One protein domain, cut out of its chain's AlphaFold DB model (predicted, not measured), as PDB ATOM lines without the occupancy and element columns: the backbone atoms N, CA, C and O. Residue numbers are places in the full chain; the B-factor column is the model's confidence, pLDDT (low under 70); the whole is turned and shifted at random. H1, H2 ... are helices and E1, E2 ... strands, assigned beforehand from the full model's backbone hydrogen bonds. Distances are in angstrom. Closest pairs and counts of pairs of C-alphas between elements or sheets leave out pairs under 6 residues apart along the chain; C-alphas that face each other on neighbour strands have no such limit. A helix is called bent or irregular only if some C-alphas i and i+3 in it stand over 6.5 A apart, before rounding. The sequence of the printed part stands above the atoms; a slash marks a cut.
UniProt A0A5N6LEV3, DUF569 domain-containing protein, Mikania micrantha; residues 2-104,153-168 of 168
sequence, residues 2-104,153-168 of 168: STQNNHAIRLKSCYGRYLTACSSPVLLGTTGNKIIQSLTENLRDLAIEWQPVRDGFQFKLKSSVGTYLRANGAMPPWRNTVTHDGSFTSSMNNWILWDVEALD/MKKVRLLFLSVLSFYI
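AT A GLANCE: This is residues 2 to 104 and 153 to 168 of the 168 residues of the protein "DUF569 domain-containing protein" of Mikania micrantha (UniProt A0A5N6LEV3). A strongly twisted sheet of four strands, E1 E2 E6 E5, curls like part of a barrel, and the hairpin of E3 and E4 reaches away from it beyond E5. The short helix H1 sits beside E5, and the small strand pair E7 and E8 lies near the far end of the E3 and E4 hairpin. The printed part has 119 residues, in the order E1 E2 E3 E4 E5 E6 H1 E7 E8; the large sheet and the hairpin E3 and E4 are antiparallel, and E7 and E8 are parallel. The class is mostly strand, though under half of the residues are in named elements. The whole is compact, with a radius of gyration of the C-alphas of 13.9 A, and rounded, spanning 35 by 34 by 30 A.

HOW THE PARTS SIT: E1, residues 18 to 25, bends by 52 degrees at residue 22 and forms an antiparallel hairpin with E2, residues 33 to 38; N 20 and O 36 are 2.9 A apart, within hydrogen-bond range. E2 is also the antiparallel neighbour of E6, residues 81 to 85, with N 33 and O 84 at 2.8 A. E6 forms a hairpin with E5, residues 68 to 72, with N 70 and O 83 at 2.8 A. E1 and E5 are the edge strands. E3, residues 50 to 55, and E4, residues 58 to 63, form another hairpin, with N 53 and O 60 at 2.8 A. The closest C-alphas of E4 and E5 are those of Lys 62 and Tyr 68, 4.4 A apart. H1, residues 90 to 95, stands at the sheet's level with a height of 0.3 A; its closest C-alpha to E5 is that of Trp 95, 5.2 A from Ala 71. H1 has 0 of 2 O i to N i+4 pairs within hydrogen-bond range and 1 of 3 O i to N i+3 pairs. E7, residues 99 to 101, is the parallel neighbour of E8, residues 157 to 159, with N 158 and O 99 at 3.0 A. C-alphas 58 and 99 are the closest of E4 and E7, at 5.1 A.

IN THESE COORDINATES: E1 begins with C-alpha 18 at (14.039, -13.830, 4.212) and is 18.9 A long. E2, E3 and E4 are 15.1 A, 15.2 A and 16.6 A long. H1 is irregular, with C-alphas 91 and 94 7.1 A apart. E8 ends with C-alpha 159 at (12.613, -25.568, -4.609).

THE WHOLE: The C-alphas of Gly 29 and Asp 104 are the farthest apart, at 40.9 A. Residues 105 to 152 are not printed; the gap from C-alpha 104 to C-alpha 153 is 26.0 A. The link E2 to E3 is long. Mean pLDDT of the printed part is 75.0, and residues 153 to 168 are among those under 70.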
ATOM      1  N   SER A   2      17.652 -16.640  25.287       42.84
ATOM      2  CA  SER A   2      17.478 -17.125  23.916       42.84
ATOM      3  C   SER A   2      18.687 -17.988  23.567       42.84
ATOM      4  O   SER A   2      19.773 -17.479  23.304       42.84
ATOM      5  N   THR A   3      18.530 -19.305  23.653       50.38
ATOM      6  CA  THR A   3      19.537 -20.257  23.182       50.38
ATOM      7  C   THR A   3      19.691 -20.076  21.680       50.38
ATOM      8  O   THR A   3      18.751 -20.351  20.935       50.38
ATOM      9  N   GLN A   4      20.851 -19.591  21.238       53.16
ATOM     10  CA  GLN A   4      21.198 -19.579  19.824       53.16
ATOM     11  C   GLN A   4      21.121 -21.018  19.312       53.16
ATOM     12  O   GLN A   4      21.813 -21.909  19.811       53.16
ATOM     13  N   ASN A   5      20.199 -21.268  18.389       62.50
ATOM     14  CA  ASN A   5      19.983 -22.600  17.859       62.50
ATOM     15  C   ASN A   5      21.017 -22.843  16.761       62.50
ATOM     16  O   ASN A   5      20.816 -22.447  15.617       62.50
ATOM     17  N   ASN A   6      22.131 -23.492  17.108       70.12
ATOM     18  CA  ASN A   6      23.238 -23.758  16.178       70.12
ATOM     19  C   ASN A   6      22.847 -24.628  14.962       70.12
ATOM     20  O   ASN A   6      23.662 -24.806  14.063       70.12
ATOM     21  N   HIS A   7      21.621 -25.158  14.918       84.56
ATOM     22  CA  HIS A   7      21.093 -25.949  13.805       84.56
ATOM     23  C   HIS A   7      19.966 -25.248  13.031       84.56
ATOM     24  O   HIS A   7      19.294 -25.885  12.218       84.56
ATOM     25  N   ALA A   8      19.717 -23.960  13.284       90.25
ATOM     26  CA  ALA A   8      18.745 -23.195  12.518       90.25
ATOM     27  C   ALA A   8      19.308 -22.767  11.155       90.25
ATOM     28  O   ALA A   8      20.475 -22.402  11.019       90.25
ATOM     29  N   ILE A   9      18.441 -22.779  10.146       91.25
ATOM     30  CA  ILE A   9      18.695 -22.265   8.805       91.25
ATOM     31  C   ILE A   9      17.895 -20.985   8.568       91.25
ATOM     32  O   ILE A   9      16.916 -20.694   9.259       91.25
ATOM     33  N   ARG A  10      18.297 -20.235   7.542       90.19
ATOM     34  CA  ARG A  10      17.590 -19.045   7.062       90.19
ATOM     35  C   ARG A  10      17.255 -19.239   5.600       90.19
ATOM     36  O   ARG A  10      18.139 -19.468   4.780       90.19
ATOM     37  N   LEU A  11      15.973 -19.148   5.286       89.56
ATOM     38  CA  LEU A  11      15.479 -19.322   3.929       89.56
ATOM     39  C   LEU A  11      15.432 -17.950   3.262       89.56
ATOM     40  O   LEU A  11      14.588 -17.120   3.603       89.56
ATOM     41  N   LYS A  12      16.375 -17.702   2.352       86.31
ATOM     42  CA  LYS A  12      16.511 -16.443   1.617       86.31
ATOM     43  C   LYS A  12      16.086 -16.649   0.168       86.31
ATOM     44  O   LYS A  12      16.524 -17.589  -0.486       86.31
ATOM     45  N   SER A  13      15.224 -15.767  -0.316       80.62
ATOM     46  CA  SER A  13      14.797 -15.745  -1.715       80.62
ATOM     47  C   SER A  13      15.878 -15.184  -2.634       80.62
ATOM     48  O   SER A  13      16.749 -14.438  -2.180       80.62
ATOM     49  N   CYS A  14      15.777 -15.466  -3.935       79.69
ATOM     50  CA  CYS A  14      16.632 -14.850  -4.954       79.69
ATOM     51  C   CYS A  14      16.560 -13.308  -4.952       79.69
ATOM     52  O   CYS A  14      17.533 -12.649  -5.292       79.69
ATOM     53  N   TYR A  15      15.456 -12.724  -4.470       81.31
ATOM     54  CA  TYR A  15      15.288 -11.273  -4.289       81.31
ATOM     55  C   TYR A  15      15.906 -10.724  -2.994       81.31
ATOM     56  O   TYR A  15      15.640  -9.591  -2.597       81.31
ATOM     57  N   GLY A  16      16.666 -11.537  -2.266       82.44
ATOM     58  CA  GLY A  16      17.353 -11.110  -1.057       82.44
ATOM     59  C   GLY A  16      16.502 -11.067   0.214       82.44
ATOM     60  O   GLY A  16      17.030 -10.733   1.273       82.44
ATOM     61  N   ARG A  17      15.213 -11.420   0.141       86.19
ATOM     62  CA  ARG A  17      14.278 -11.384   1.280       86.19
ATOM     63  C   ARG A  17      14.237 -12.710   2.026       86.19
ATOM     64  O   ARG A  17      14.260 -13.761   1.383       86.19
ATOM     65  N   TYR A  18      14.118 -12.656   3.346       89.62
ATOM     66  CA  TYR A  18      14.039 -13.830   4.212       89.62
ATOM     67  C   TYR A  18      12.596 -14.248   4.466       89.62
ATOM     68  O   TYR A  18      11.699 -13.409   4.505       89.62
ATOM     69  N   LEU A  19      12.386 -15.551   4.645       92.19
ATOM     70  CA  LEU A  19      11.128 -16.103   5.129       92.19
ATOM     71  C   LEU A  19      11.002 -15.841   6.636       92.19
ATOM     72  O   LEU A  19      11.768 -16.397   7.423       92.19
ATOM     73  N   THR A  20      10.028 -15.024   7.026       92.44
ATOM     74  CA  THR A  20       9.927 -14.471   8.384       92.44
ATOM     75  C   THR A  20       8.606 -14.855   9.039       92.44
ATOM     76  O   THR A  20       7.537 -14.658   8.456       92.44
ATOM     77  N   ALA A  21       8.678 -15.387  10.258       93.19
ATOM     78  CA  ALA A  21       7.531 -15.714  11.101       93.19
ATOM     79  C   ALA A  21       6.993 -14.472  11.827       93.19
ATOM     80  O   ALA A  21       7.722 -13.806  12.560       93.19
ATOM     81  N   CYS A  22       5.708 -14.161  11.658       90.44
ATOM     82  CA  CYS A  22       5.061 -13.040  12.339       90.44
ATOM     83  C   CYS A  22       4.163 -13.526  13.476       90.44
ATOM     84  O   CYS A  22       3.524 -14.556  13.379       90.44
ATOM     85  N   SER A  23       4.003 -12.749  14.543       88.50
ATOM     86  CA  SER A  23       3.032 -13.081  15.598       88.50
ATOM     87  C   SER A  23       1.576 -12.788  15.215       88.50
ATOM     88  O   SER A  23       0.664 -13.173  15.943       88.50
ATOM     89  N   SER A  24       1.339 -12.095  14.095       87.19
ATOM     90  CA  SER A  24      -0.001 -11.695  13.672       87.19
ATOM     91  C   SER A  24      -0.751 -12.841  12.974       87.19
ATOM     92  O   SER A  24      -0.188 -13.510  12.100       87.19
ATOM     93  N   PRO A  25      -2.035 -13.066  13.309       84.88
ATOM     94  CA  PRO A  25      -2.846 -14.098  12.670       84.88
ATOM     95  C   PRO A  25      -3.104 -13.769  11.193       84.88
ATOM     96  O   PRO A  25      -3.138 -12.597  10.801       84.88
ATOM     97  N   VAL A  26      -3.303 -14.798  10.357       75.56
ATOM     98  CA  VAL A  26      -3.605 -14.608   8.924       75.56
ATOM     99  C   VAL A  26      -4.963 -13.951   8.712       75.56
ATOM    100  O   VAL A  26      -5.007 -12.868   8.129       75.56
ATOM    101  N   LEU A  27      -6.044 -14.583   9.177       68.31
ATOM    102  CA  LEU A  27      -7.434 -14.156   8.991       68.31
ATOM    103  C   LEU A  27      -8.326 -14.724  10.109       68.31
ATOM    104  O   LEU A  27      -7.966 -15.702  10.768       68.31
ATOM    105  N   LEU A  28      -9.504 -14.123  10.304       66.94
ATOM    106  CA  LEU A  28     -10.513 -14.606  11.250       66.94
ATOM    107  C   LEU A  28     -10.998 -16.017  10.870       66.94
ATOM    108  O   LEU A  28     -11.326 -16.275   9.714       66.94
ATOM    109  N   GLY A  29     -11.064 -16.917  11.855       65.00
ATOM    110  CA  GLY A  29     -11.615 -18.270  11.694       65.00
ATOM    111  C   GLY A  29     -10.619 -19.356  11.266       65.00
ATOM    112  O   GLY A  29     -11.016 -20.512  11.148       65.00
ATOM    113  N   THR A  30      -9.338 -19.030  11.074       68.38
ATOM    114  CA  THR A  30      -8.272 -20.020  10.826       68.38
ATOM    115  C   THR A  30      -7.224 -20.023  11.921       68.38
ATOM    116  O   THR A  30      -6.945 -18.988  12.519       68.38
ATOM    117  N   THR A  31      -6.596 -21.175  12.134       78.25
ATOM    118  CA  THR A  31      -5.406 -21.288  12.975       78.25
ATOM    119  C   THR A  31      -4.153 -20.897  12.187       78.25
ATOM    120  O   THR A  31      -4.086 -21.044  10.961       78.25
ATOM    121  N   GLY A  32      -3.159 -20.371  12.895       86.31
ATOM    122  CA  GLY A  32      -1.856 -20.039  12.337       86.31
ATOM    123  C   GLY A  32      -1.635 -18.555  12.048       86.31
ATOM    124  O   GLY A  32      -2.542 -17.772  11.745       86.31
ATOM    125  N   ASN A  33      -0.363 -18.193  12.130       90.38
ATOM    126  CA  ASN A  33       0.129 -16.840  11.978       90.38
ATOM    127  C   ASN A  33       0.818 -16.636  10.627       90.38
ATOM    128  O   ASN A  33       1.207 -17.591   9.942       90.38
ATOM    129  N   LYS A  34       0.930 -15.368  10.233       89.06
ATOM    130  CA  LYS A  34       1.460 -14.935   8.940       89.06
ATOM    131  C   LYS A  34       2.926 -15.313   8.766       89.06
ATOM    132  O   LYS A  34       3.732 -15.225   9.688       89.06
ATOM    133  N   ILE A  35       3.257 -15.659   7.528       90.19
ATOM    134  CA  ILE A  35       4.625 -15.714   7.024       90.19
ATOM    135  C   ILE A  35       4.771 -14.603   5.999       90.19
ATOM    136  O   ILE A  35       3.923 -14.468   5.117       90.19
ATOM    137  N   ILE A  36       5.833 -13.814   6.114       88.75
ATOM    138  CA  ILE A  36       6.129 -12.731   5.176       88.75
ATOM    139  C   ILE A  36       7.536 -12.879   4.609       88.75
ATOM    140  O   ILE A  36       8.385 -13.560   5.181       88.75
ATOM    141  N   GLN A  37       7.786 -12.200   3.492       88.69
ATOM    142  CA  GLN A  37       9.133 -11.997   2.977       88.69
ATOM    143  C   GLN A  37       9.628 -10.612   3.396       88.69
ATOM    144  O   GLN A  37       9.204  -9.610   2.815       88.69
ATOM    145  N   SER A  38      10.517 -10.543   4.386       86.62
ATOM    146  CA  SER A  38      11.081  -9.271   4.854       86.62
ATOM    147  C   SER A  38      12.547  -9.109   4.460       86.62
ATOM    148  O   SER A  38      13.317 -10.068   4.367       86.62
ATOM    149  N   LEU A  39      12.932  -7.859   4.213       87.06
ATOM    150  CA  LEU A  39      14.328  -7.451   4.314       87.06
ATOM    151  C   LEU A  39      14.663  -7.387   5.806       87.06
ATOM    152  O   LEU A  39      13.833  -6.953   6.603       87.06
ATOM    153  N   THR A  40      15.850  -7.836   6.193       74.50
ATOM    154  CA  THR A  40      16.325  -7.667   7.567       74.50
ATOM    155  C   THR A  40      17.741  -7.132   7.551       74.50
ATOM    156  O   THR A  40      18.614  -7.659   6.862       74.50
ATOM    157  N   GLU A  41      17.954  -6.073   8.319       63.72
ATOM    158  CA  GLU A  41      19.279  -5.534   8.621       63.72
ATOM    159  C   GLU A  41      19.887  -6.257   9.833       63.72
ATOM    160  O   GLU A  41      21.100  -6.248  10.039       63.72
ATOM    161  N   ASN A  42      19.047  -6.941  10.623       74.88
ATOM    162  CA  ASN A  42      19.442  -7.611  11.849       74.88
ATOM    163  C   ASN A  42      19.461  -9.133  11.672       74.88
ATOM    164  O   ASN A  42      18.467  -9.833  11.855       74.88
ATOM    165  N   LEU A  43      20.656  -9.658  11.408       67.69
ATOM    166  CA  LEU A  43      20.928 -11.093  11.334       67.69
ATOM    167  C   LEU A  43      20.770 -11.833  12.675       67.69
ATOM    168  O   LEU A  43      21.063 -13.020  12.726       67.69
ATOM    169  N   ARG A  44      20.367 -11.180  13.770       75.06
ATOM    170  CA  ARG A  44      20.016 -11.837  15.043       75.06
ATOM    171  C   ARG A  44      18.510 -11.984  15.237       75.06
ATOM    172  O   ARG A  44      18.084 -12.412  16.306       75.06
ATOM    173  N   ASP A  45      17.714 -11.602  14.243       86.19
ATOM    174  CA  ASP A  45      16.274 -11.783  14.308       86.19
ATOM    175  C   ASP A  45      15.936 -13.283  14.335       86.19
ATOM    176  O   ASP A  45      16.240 -14.032  13.410       86.19
ATOM    177  N   LEU A  46      15.320 -13.742  15.421       91.06
ATOM    178  CA  LEU A  46      14.909 -15.139  15.568       91.06
ATOM    179  C   LEU A  46      13.675 -15.462  14.713       91.06
ATOM    180  O   LEU A  46      13.347 -16.634  14.528       91.06
ATOM    181  N   ALA A  47      12.970 -14.452  14.197       92.06
ATOM    182  CA  ALA A  47      11.799 -14.638  13.348       92.06
ATOM    183  C   ALA A  47      12.153 -15.189  11.956       92.06
ATOM    184  O   ALA A  47      11.295 -15.787  11.308       92.06
ATOM    185  N   ILE A  48      13.405 -15.028  11.507       92.44
ATOM    186  CA  ILE A  48      13.908 -15.580  10.234       92.44
ATOM    187  C   ILE A  48      14.558 -16.963  10.390       92.44
ATOM    188  O   ILE A  48      15.016 -17.545   9.404       92.44
ATOM    189  N   GLU A  49      14.650 -17.474  11.620       92.88
ATOM    190  CA  GLU A  49      15.310 -18.740  11.924       92.88
ATOM    191  C   GLU A  49      14.326 -19.908  11.909       92.88
ATOM    192  O   GLU A  49      13.309 -19.927  12.612       92.88
ATOM    193  N   TRP A  50      14.684 -20.919  11.122       93.12
ATOM    194  CA  TRP A  50      13.917 -22.138  10.934       93.12
ATOM    195  C   TRP A  50      14.783 -23.332  11.296       93.12
ATOM    196  O   TRP A  50      15.826 -23.547  10.695       93.12
ATOM    197  N   GLN A  51      14.363 -24.141  12.257       94.38
ATOM    198  CA  GLN A  51      15.004 -25.408  12.570       94.38
ATOM    199  C   GLN A  51      14.403 -26.518  11.697       94.38
ATOM    200  O   GLN A  51      13.209 -26.813  11.830       94.38
ATOM    201  N   PRO A  52      15.196 -27.172  10.833       92.50
ATOM    202  CA  PRO A  52      14.747 -28.356  10.119       92.50
ATOM    203  C   PRO A  52      14.598 -29.530  11.089       92.50
ATOM    204  O   PRO A  52      15.504 -29.841  11.860       92.50
ATOM    205  N   VAL A  53      13.459 -30.211  11.032       91.81
ATOM    206  CA  VAL A  53      13.177 -31.435  11.785       91.81
ATOM    207  C   VAL A  53      12.835 -32.521  10.775       91.81
ATOM    208  O   VAL A  53      11.835 -32.415  10.068       91.81
ATOM    209  N   ARG A  54      13.684 -33.545  10.669       89.56
ATOM    210  CA  ARG A  54      13.495 -34.639   9.707       89.56
ATOM    211  C   ARG A  54      12.322 -35.529  10.125       89.56
ATOM    212  O   ARG A  54      12.238 -35.926  11.284       89.56
ATOM    213  N   ASP A  55      11.461 -35.859   9.169       87.56
ATOM    214  CA  ASP A  55      10.345 -36.796   9.317       87.56
ATOM    215  C   ASP A  55      10.305 -37.713   8.081       87.56
ATOM    216  O   ASP A  55       9.874 -37.321   6.994       87.56
ATOM    217  N   GLY A  56      10.882 -38.912   8.217       90.19
ATOM    218  CA  GLY A  56      11.135 -39.805   7.085       90.19
ATOM    219  C   GLY A  56      12.020 -39.151   6.015       90.19
ATOM    220  O   GLY A  56      13.143 -38.724   6.294       90.19
ATOM    221  N   PHE A  57      11.503 -39.077   4.785       87.12
ATOM    222  CA  PHE A  57      12.165 -38.432   3.641       87.12
ATOM    223  C   PHE A  57      11.856 -36.932   3.513       87.12
ATOM    224  O   PHE A  57      12.395 -36.276   2.626       87.12
ATOM    225  N   GLN A  58      11.011 -36.391   4.391       87.88
ATOM    226  CA  GLN A  58      10.553 -35.006   4.356       87.88
ATOM    227  C   GLN A  58      11.072 -34.238   5.574       87.88
ATOM    228  O   GLN A  58      11.660 -34.801   6.503       87.88
ATOM    229  N   PHE A  59      10.857 -32.927   5.577       90.06
ATOM    230  CA  PHE A  59      11.238 -32.056   6.681       90.06
ATOM    231  C   PHE A  59      10.054 -31.233   7.169       90.06
ATOM    232  O   PHE A  59       9.226 -30.771   6.389       90.06
ATOM    233  N   LYS A  60      10.025 -30.986   8.473       91.75
ATOM    234  CA  LYS A  60       9.246 -29.916   9.090       91.75
ATOM    235  C   LYS A  60      10.179 -28.744   9.351       91.75
ATOM    236  O   LYS A  60      11.320 -28.938   9.763       91.75
ATOM    237  N   LEU A  61       9.694 -27.528   9.147       93.50
ATOM    238  CA  LEU A  61      10.467 -26.312   9.398       93.50
ATOM    239  C   LEU A  61       9.888 -25.612  10.620       93.50
ATOM    240  O   LEU A  61       8.803 -25.040  10.553       93.50
ATOM    241  N   LYS A  62      10.587 -25.703  11.750       94.00
ATOM    242  CA  LYS A  62      10.144 -25.181  13.042       94.00
ATOM    243  C   LYS A  62      10.669 -23.763  13.253       94.00
ATOM    244  O   LYS A  62      11.874 -23.552  13.257       94.00
ATOM    245  N   SER A  63       9.787 -22.797  13.465       93.06
ATOM    246  CA  SER A  63      10.161 -21.432  13.852       93.06
ATOM    247  C   SER A  63      10.792 -21.404  15.249       93.06
ATOM    248  O   SER A  63      10.497 -22.274  16.073       93.06
ATOM    249  N   SER A  64      11.511 -20.336  15.582       90.44
ATOM    250  CA  SER A  64      12.024 -20.075  16.939       90.44
ATOM    251  C   SER A  64      10.970 -20.135  18.057       90.44
ATOM    252  O   SER A  64      11.277 -20.586  19.158       90.44
ATOM    253  N   VAL A  65       9.712 -19.768  17.778       89.50
ATOM    254  CA  VAL A  65       8.593 -19.835  18.746       89.50
ATOM    255  C   VAL A  65       7.969 -21.231  18.892       89.50
ATOM    256  O   VAL A  65       7.004 -21.416  19.626       89.50
ATOM    257  N   GLY A  66       8.502 -22.233  18.194       90.94
ATOM    258  CA  GLY A  66       8.107 -23.632  18.345       90.94
ATOM    259  C   GLY A  66       6.996 -24.135  17.419       90.94
ATOM    260  O   GLY A  66       6.706 -25.329  17.436       90.94
ATOM    261  N   THR A  67       6.422 -23.264  16.592       93.12
ATOM    262  CA  THR A  67       5.434 -23.602  15.550       93.12
ATOM    263  C   THR A  67       6.093 -24.067  14.248       93.12
ATOM    264  O   THR A  67       7.290 -23.859  14.067       93.12
ATOM    265  N   TYR A  68       5.337 -24.661  13.323       93.06
ATOM    266  CA  TYR A  68       5.863 -25.197  12.062       93.06
ATOM    267  C   TYR A  68       5.288 -24.509  10.832       93.06
ATOM    268  O   TYR A  68       4.106 -24.165  10.809       93.06
ATOM    269  N   LEU A  69       6.121 -24.372   9.800       92.69
ATOM    270  CA  LEU A  69       5.733 -23.886   8.481       92.69
ATOM    271  C   LEU A  69       4.675 -24.803   7.858       92.69
ATOM    272  O   LEU A  69       4.875 -26.015   7.769       92.69
ATOM    273  N   ARG A  70       3.573 -24.211   7.401       89.12
ATOM    274  CA  ARG A  70       2.369 -24.895   6.928       89.12
ATOM    275  C   ARG A  70       1.905 -24.334   5.588       89.12
ATOM    276  O   ARG A  70       1.656 -23.132   5.477       89.12
ATOM    277  N   ALA A  71       1.721 -25.213   4.609       86.44
ATOM    278  CA  ALA A  71       1.124 -24.895   3.317       86.44
ATOM    279  C   ALA A  71      -0.413 -24.930   3.394       86.44
ATOM    280  O   ALA A  71      -1.013 -25.953   3.725       86.44
ATOM    281  N   ASN A  72      -1.077 -23.826   3.052       80.81
ATOM    282  CA  ASN A  72      -2.536 -23.733   3.075       80.81
ATOM    283  C   ASN A  72      -3.145 -24.102   1.723       80.81
ATOM    284  O   ASN A  72      -3.020 -23.380   0.733       80.81
ATOM    285  N   GLY A  73      -3.852 -25.234   1.689       67.50
ATOM    286  CA  GLY A  73      -4.436 -25.774   0.461       67.50
ATOM    287  C   GLY A  73      -5.961 -25.898   0.444       67.50
ATOM    288  O   GLY A  73      -6.469 -26.507  -0.499       67.50
ATOM    289  N   ALA A  74      -6.673 -25.421   1.471       64.38
ATOM    290  CA  ALA A  74      -8.028 -25.900   1.770       64.38
ATOM    291  C   ALA A  74      -9.194 -25.068   1.192       64.38
ATOM    292  O   ALA A  74     -10.190 -25.664   0.806       64.38
ATOM    293  N   MET A  75      -9.100 -23.740   1.053       58.38
ATOM    294  CA  MET A  75     -10.148 -22.907   0.421       58.38
ATOM    295  C   MET A  75      -9.649 -21.462   0.226       58.38
ATOM    296  O   MET A  75      -8.786 -21.034   0.993       58.38
ATOM    297  N   PRO A  76     -10.150 -20.680  -0.755       55.19
ATOM    298  CA  PRO A  76     -10.026 -19.216  -0.712       55.19
ATOM    299  C   PRO A  76     -10.653 -18.690   0.592       55.19
ATOM    300  O   PRO A  76     -11.675 -19.240   0.997       55.19
ATOM    301  N   PRO A  77     -10.097 -17.667   1.265       60.12
ATOM    302  CA  PRO A  77      -8.979 -16.790   0.881       60.12
ATOM    303  C   PRO A  77      -7.573 -17.364   1.141       60.12
ATOM    304  O   PRO A  77      -6.580 -16.771   0.742       60.12
ATOM    305  N   TRP A  78      -7.461 -18.518   1.799       63.00
ATOM    306  CA  TRP A  78      -6.182 -19.067   2.282       63.00
ATOM    307  C   TRP A  78      -5.427 -19.889   1.241       63.00
ATOM    308  O   TRP A  78      -4.313 -20.346   1.502       63.00
ATOM    309  N   ARG A  79      -6.051 -20.130   0.085       70.94
ATOM    310  CA  ARG A  79      -5.453 -20.867  -1.027       70.94
ATOM    311  C   ARG A  79      -4.093 -20.252  -1.360       70.94
ATOM    312  O   ARG A  79      -3.992 -19.046  -1.531       70.94
ATOM    313  N   ASN A  80      -3.081 -21.104  -1.488       71.12
ATOM    314  CA  ASN A  80      -1.718 -20.719  -1.863       71.12
ATOM    315  C   ASN A  80      -1.019 -19.796  -0.849       71.12
ATOM    316  O   ASN A  80      -0.052 -19.131  -1.203       71.12
ATOM    317  N   THR A  81      -1.472 -19.763   0.406       78.12
ATOM    318  CA  THR A  81      -0.761 -19.043   1.471       78.12
ATOM    319  C   THR A  81       0.132 -19.984   2.273       78.12
ATOM    320  O   THR A  81      -0.088 -21.198   2.323       78.12
ATOM    321  N   VAL A  82       1.134 -19.414   2.937       86.69
ATOM    322  CA  VAL A  82       1.992 -20.120   3.890       86.69
ATOM    323  C   VAL A  82       1.811 -19.476   5.261       86.69
ATOM    324  O   VAL A  82       1.743 -18.256   5.388       86.69
ATOM    325  N   THR A  83       1.690 -20.306   6.291       89.44
ATOM    326  CA  THR A  83       1.546 -19.887   7.696       89.44
ATOM    327  C   THR A  83       2.565 -20.600   8.559       89.44
ATOM    328  O   THR A  83       3.187 -21.558   8.105       89.44
ATOM    329  N   HIS A  84       2.695 -20.192   9.816       91.31
ATOM    330  CA  HIS A  84       3.184 -21.095  10.849       91.31
ATOM    331  C   HIS A  84       2.104 -21.351  11.894       91.31
ATOM    332  O   HIS A  84       1.353 -20.449  12.262       91.31
ATOM    333  N   ASP A  85       2.005 -22.594  12.349       89.81
ATOM    334  CA  ASP A  85       0.977 -23.022  13.298       89.81
ATOM    335  C   ASP A  85       1.563 -24.005  14.323       89.81
ATOM    336  O   ASP A  85       2.620 -24.596  14.103       89.81
ATOM    337  N   GLY A  86       0.934 -24.133  15.483       85.12
ATOM    338  CA  GLY A  86       1.284 -25.117  16.513       85.12
ATOM    339  C   GLY A  86       0.222 -26.201  16.684       85.12
ATOM    340  O   GLY A  86       0.512 -27.261  17.236       85.12
ATOM    341  N   SER A  87      -0.992 -25.947  16.195       75.81
ATOM    342  CA  SER A  87      -2.152 -26.805  16.401       75.81
ATOM    343  C   SER A  87      -2.399 -27.657  15.163       75.81
ATOM    344  O   SER A  87      -2.940 -27.182  14.168       75.81
ATOM    345  N   PHE A  88      -2.025 -28.936  15.225       69.56
ATOM    346  CA  PHE A  88      -2.218 -29.863  14.111       69.56
ATOM    347  C   PHE A  88      -3.095 -31.037  14.513       69.56
ATOM    348  O   PHE A  88      -2.832 -31.729  15.494       69.56
ATOM    349  N   THR A  89      -4.113 -31.300  13.702       67.31
ATOM    350  CA  THR A  89      -4.800 -32.593  13.696       67.31
ATOM    351  C   THR A  89      -4.010 -33.585  12.838       67.31
ATOM    352  O   THR A  89      -3.247 -33.179  11.955       67.31
ATOM    353  N   SER A  90      -4.219 -34.892  13.030       65.94
ATOM    354  CA  SER A  90      -3.562 -35.923  12.204       65.94
ATOM    355  C   SER A  90      -3.814 -35.727  10.700       65.94
ATOM    356  O   SER A  90      -2.943 -36.025   9.888       65.94
ATOM    357  N   SER A  91      -4.973 -35.178  10.325       63.25
ATOM    358  CA  SER A  91      -5.348 -34.862   8.940       63.25
ATOM    359  C   SER A  91      -4.606 -33.668   8.327       63.25
ATOM    360  O   SER A  91      -4.585 -33.548   7.107       63.25
ATOM    361  N   MET A  92      -4.008 -32.790   9.139       68.38
ATOM    362  CA  MET A  92      -3.274 -31.594   8.687       68.38
ATOM    363  C   MET A  92      -1.752 -31.777   8.746       68.38
ATOM    364  O   MET A  92      -1.011 -30.884   8.342       68.38
ATOM    365  N   ASN A  93      -1.267 -32.924   9.235       74.69
ATOM    366  CA  ASN A  93       0.166 -33.189   9.387       74.69
ATOM    367  C   ASN A  93       0.898 -33.196   8.031       74.69
ATOM    368  O   ASN A  93       2.030 -32.745   7.928       74.69
ATOM    369  N   ASN A  94       0.229 -33.601   6.949       81.31
ATOM    370  CA  ASN A  94       0.803 -33.529   5.603       81.31
ATOM    371  C   ASN A  94       1.018 -32.090   5.091       81.31
ATOM    372  O   ASN A  94       1.736 -31.910   4.116       81.31
ATOM    373  N   TRP A  95       0.422 -31.066   5.711       84.62
ATOM    374  CA  TRP A  95       0.591 -29.666   5.294       84.62
ATOM    375  C   TRP A  95       1.853 -29.014   5.858       84.62
ATOM    376  O   TRP A  95       2.202 -27.914   5.432       84.62
ATOM    377  N   ILE A  96       2.510 -29.662   6.822       87.69
ATOM    378  CA  ILE A  96       3.764 -29.194   7.427       87.69
ATOM    379  C   ILE A  96       4.983 -30.013   7.005       87.69
ATOM    380  O   ILE A  96       6.087 -29.752   7.482       87.69
ATOM    381  N   LEU A  97       4.777 -31.009   6.141       89.19
ATOM    382  CA  LEU A  97       5.837 -31.818   5.559       89.19
ATOM    383  C   LEU A  97       6.264 -31.204   4.228       89.19
ATOM    384  O   LEU A  97       5.437 -30.942   3.355       89.19
ATOM    385  N   TRP A  98       7.567 -30.989   4.092       88.12
ATOM    386  CA  TRP A  98       8.183 -30.344   2.945       88.12
ATOM    387  C   TRP A  98       9.219 -31.266   2.316       88.12
ATOM    388  O   TRP A  98      10.090 -31.803   3.008       88.12
ATOM    389  N   ASP A  99       9.145 -31.403   0.995       85.81
ATOM    390  CA  ASP A  99      10.219 -31.991   0.201       85.81
ATOM    391  C   ASP A  99      11.280 -30.920  -0.068       85.81
ATOM    392  O   ASP A  99      10.946 -29.808  -0.487       85.81
ATOM    393  N   VAL A 100      12.549 -31.266   0.141       82.81
ATOM    394  CA  VAL A 100      13.694 -30.389  -0.135       82.81
ATOM    395  C   VAL A 100      14.461 -30.953  -1.325       82.81
ATOM    396  O   VAL A 100      14.930 -32.089  -1.283       82.81
ATOM    397  N   GLU A 101      14.585 -30.156  -2.382       80.94
ATOM    398  CA  GLU A 101      15.296 -30.510  -3.613       80.94
ATOM    399  C   GLU A 101      16.485 -29.559  -3.773       80.94
ATOM    400  O   GLU A 101      16.287 -28.359  -3.948       80.94
ATOM    401  N   ALA A 102      17.711 -30.078  -3.660       74.00
ATOM    402  CA  ALA A 102      18.916 -29.287  -3.884       74.00
ATOM    403  C   ALA A 102      19.065 -29.003  -5.382       74.00
ATOM    404  O   ALA A 102      19.043 -29.928  -6.194       74.00
ATOM    405  N   LEU A 103      19.207 -27.727  -5.731       72.44
ATOM    406  CA  LEU A 103      19.477 -27.287  -7.093       72.44
ATOM    407  C   LEU A 103      20.919 -26.801  -7.150       72.44
ATOM    408  O   LEU A 103      21.322 -25.991  -6.316       72.44
ATOM    409  N   ASP A 104      21.677 -27.311  -8.117       66.62
ATOM    410  CA  ASP A 104      23.032 -26.844  -8.377       66.62
ATOM    411  C   ASP A 104      22.926 -25.489  -9.088       66.62
ATOM    412  O   ASP A 104      22.391 -25.392 -10.198       66.62
ATOM    413  N   MET A 153      -2.073 -35.821  -4.006       36.12
ATOM    414  CA  MET A 153      -0.950 -35.447  -3.167       36.12
ATOM    415  C   MET A 153      -0.402 -34.155  -3.765       36.12
ATOM    416  O   MET A 153       0.258 -34.148  -4.803       36.12
ATOM    417  N   LYS A 154      -0.774 -33.032  -3.149       32.78
ATOM    418  CA  LYS A 154      -0.266 -31.708  -3.499       32.78
ATOM    419  C   LYS A 154       1.223 -31.694  -3.158       32.78
ATOM    420  O   LYS A 154       1.598 -31.435  -2.021       32.78
ATOM    421  N   LYS A 155       2.058 -32.033  -4.140       33.53
ATOM    422  CA  LYS A 155       3.516 -31.954  -4.066       33.53
ATOM    423  C   LYS A 155       3.913 -30.481  -4.003       33.53
ATOM    424  O   LYS A 155       4.028 -29.829  -5.037       33.53
ATOM    425  N   VAL A 156       4.064 -29.937  -2.800       36.94
ATOM    426  CA  VAL A 156       4.633 -28.600  -2.608       36.94
ATOM    427  C   VAL A 156       6.141 -28.781  -2.489       36.94
ATOM    428  O   VAL A 156       6.656 -29.156  -1.441       36.94
ATOM    429  N   ARG A 157       6.839 -28.595  -3.611       43.00
ATOM    430  CA  ARG A 157       8.300 -28.649  -3.655       43.00
ATOM    431  C   ARG A 157       8.846 -27.390  -2.996       43.00
ATOM    432  O   ARG A 157       8.537 -26.292  -3.456       43.00
ATOM    433  N   LEU A 158       9.680 -27.535  -1.971       42.09
ATOM    434  CA  LEU A 158      10.556 -26.451  -1.550       42.09
ATOM    435  C   LEU A 158      11.748 -26.452  -2.519       42.09
ATOM    436  O   LEU A 158      12.834 -26.935  -2.208       42.09
ATOM    437  N   LEU A 159      11.512 -25.980  -3.745       39.59
ATOM    438  CA  LEU A 159      12.613 -25.568  -4.609       39.59
ATOM    439  C   LEU A 159      13.320 -24.442  -3.855       39.59
ATOM    440  O   LEU A 159      12.639 -23.561  -3.319       39.59
ATOM    441  N   PHE A 160      14.649 -24.478  -3.757       36.84
ATOM    442  CA  PHE A 160      15.421 -23.365  -3.209       36.84
ATOM    443  C   PHE A 160      15.153 -22.114  -4.060       36.84
ATOM    444  O   PHE A 160      15.770 -21.895  -5.091       36.84
ATOM    445  N   LEU A 161      14.122 -21.375  -3.640       36.00
ATOM    446  CA  LEU A 161      13.622 -20.060  -4.037       36.00
ATOM    447  C   LEU A 161      14.101 -19.512  -5.389       36.00
ATOM    448  O   LEU A 161      14.575 -18.381  -5.487       36.00
ATOM    449  N   SER A 162      13.845 -20.280  -6.438       32.25
ATOM    450  CA  SER A 162      13.654 -19.800  -7.795       32.25
ATOM    451  C   SER A 162      12.247 -20.247  -8.185       32.25
ATOM    452  O   SER A 162      11.936 -21.434  -8.167       32.25
ATOM    453  N   VAL A 163      11.370 -19.280  -8.454       31.00
ATOM    454  CA  VAL A 163       9.948 -19.460  -8.797       31.00
ATOM    455  C   VAL A 163       9.000 -19.797  -7.630       31.00
ATOM    456  O   VAL A 163       8.191 -20.718  -7.689       31.00
ATOM    457  N   LEU A 164       8.991 -18.960  -6.589       35.72
ATOM    458  CA  LEU A 164       7.712 -18.601  -5.967       35.72
ATOM    459  C   LEU A 164       7.494 -17.098  -6.120       35.72
ATOM    460  O   LEU A 164       7.854 -16.303  -5.257       35.72
ATOM    461  N   SER A 165       6.888 -16.721  -7.248       28.20
ATOM    462  CA  SER A 165       6.152 -15.465  -7.342       28.20
ATOM    463  C   SER A 165       4.934 -15.578  -6.428       28.20
ATOM    464  O   SER A 165       3.855 -15.990  -6.846       28.20
ATOM    465  N   PHE A 166       5.118 -15.250  -5.155       35.00
ATOM    466  CA  PHE A 166       4.012 -14.823  -4.318       35.00
ATOM    467  C   PHE A 166       3.762 -13.351  -4.640       35.00
ATOM    468  O   PHE A 166       4.527 -12.485  -4.224       35.00
ATOM    469  N   TYR A 167       2.717 -13.069  -5.413       21.91
ATOM    470  CA  TYR A 167       2.104 -11.747  -5.358       21.91
ATOM    471  C   TYR A 167       1.416 -11.642  -3.990       21.91
ATOM    472  O   TYR A 167       0.459 -12.372  -3.721       21.91
ATOM    473  N   ILE A 168       1.982 -10.810  -3.112       30.52
ATOM    474  CA  ILE A 168       1.295 -10.230  -1.949       30.52
ATOM    475  C   ILE A 168       0.590  -8.970  -2.435       30.52
ATOM    476  O   ILE A 168       1.234  -8.224  -3.209       30.52
TER     477      ILE A 168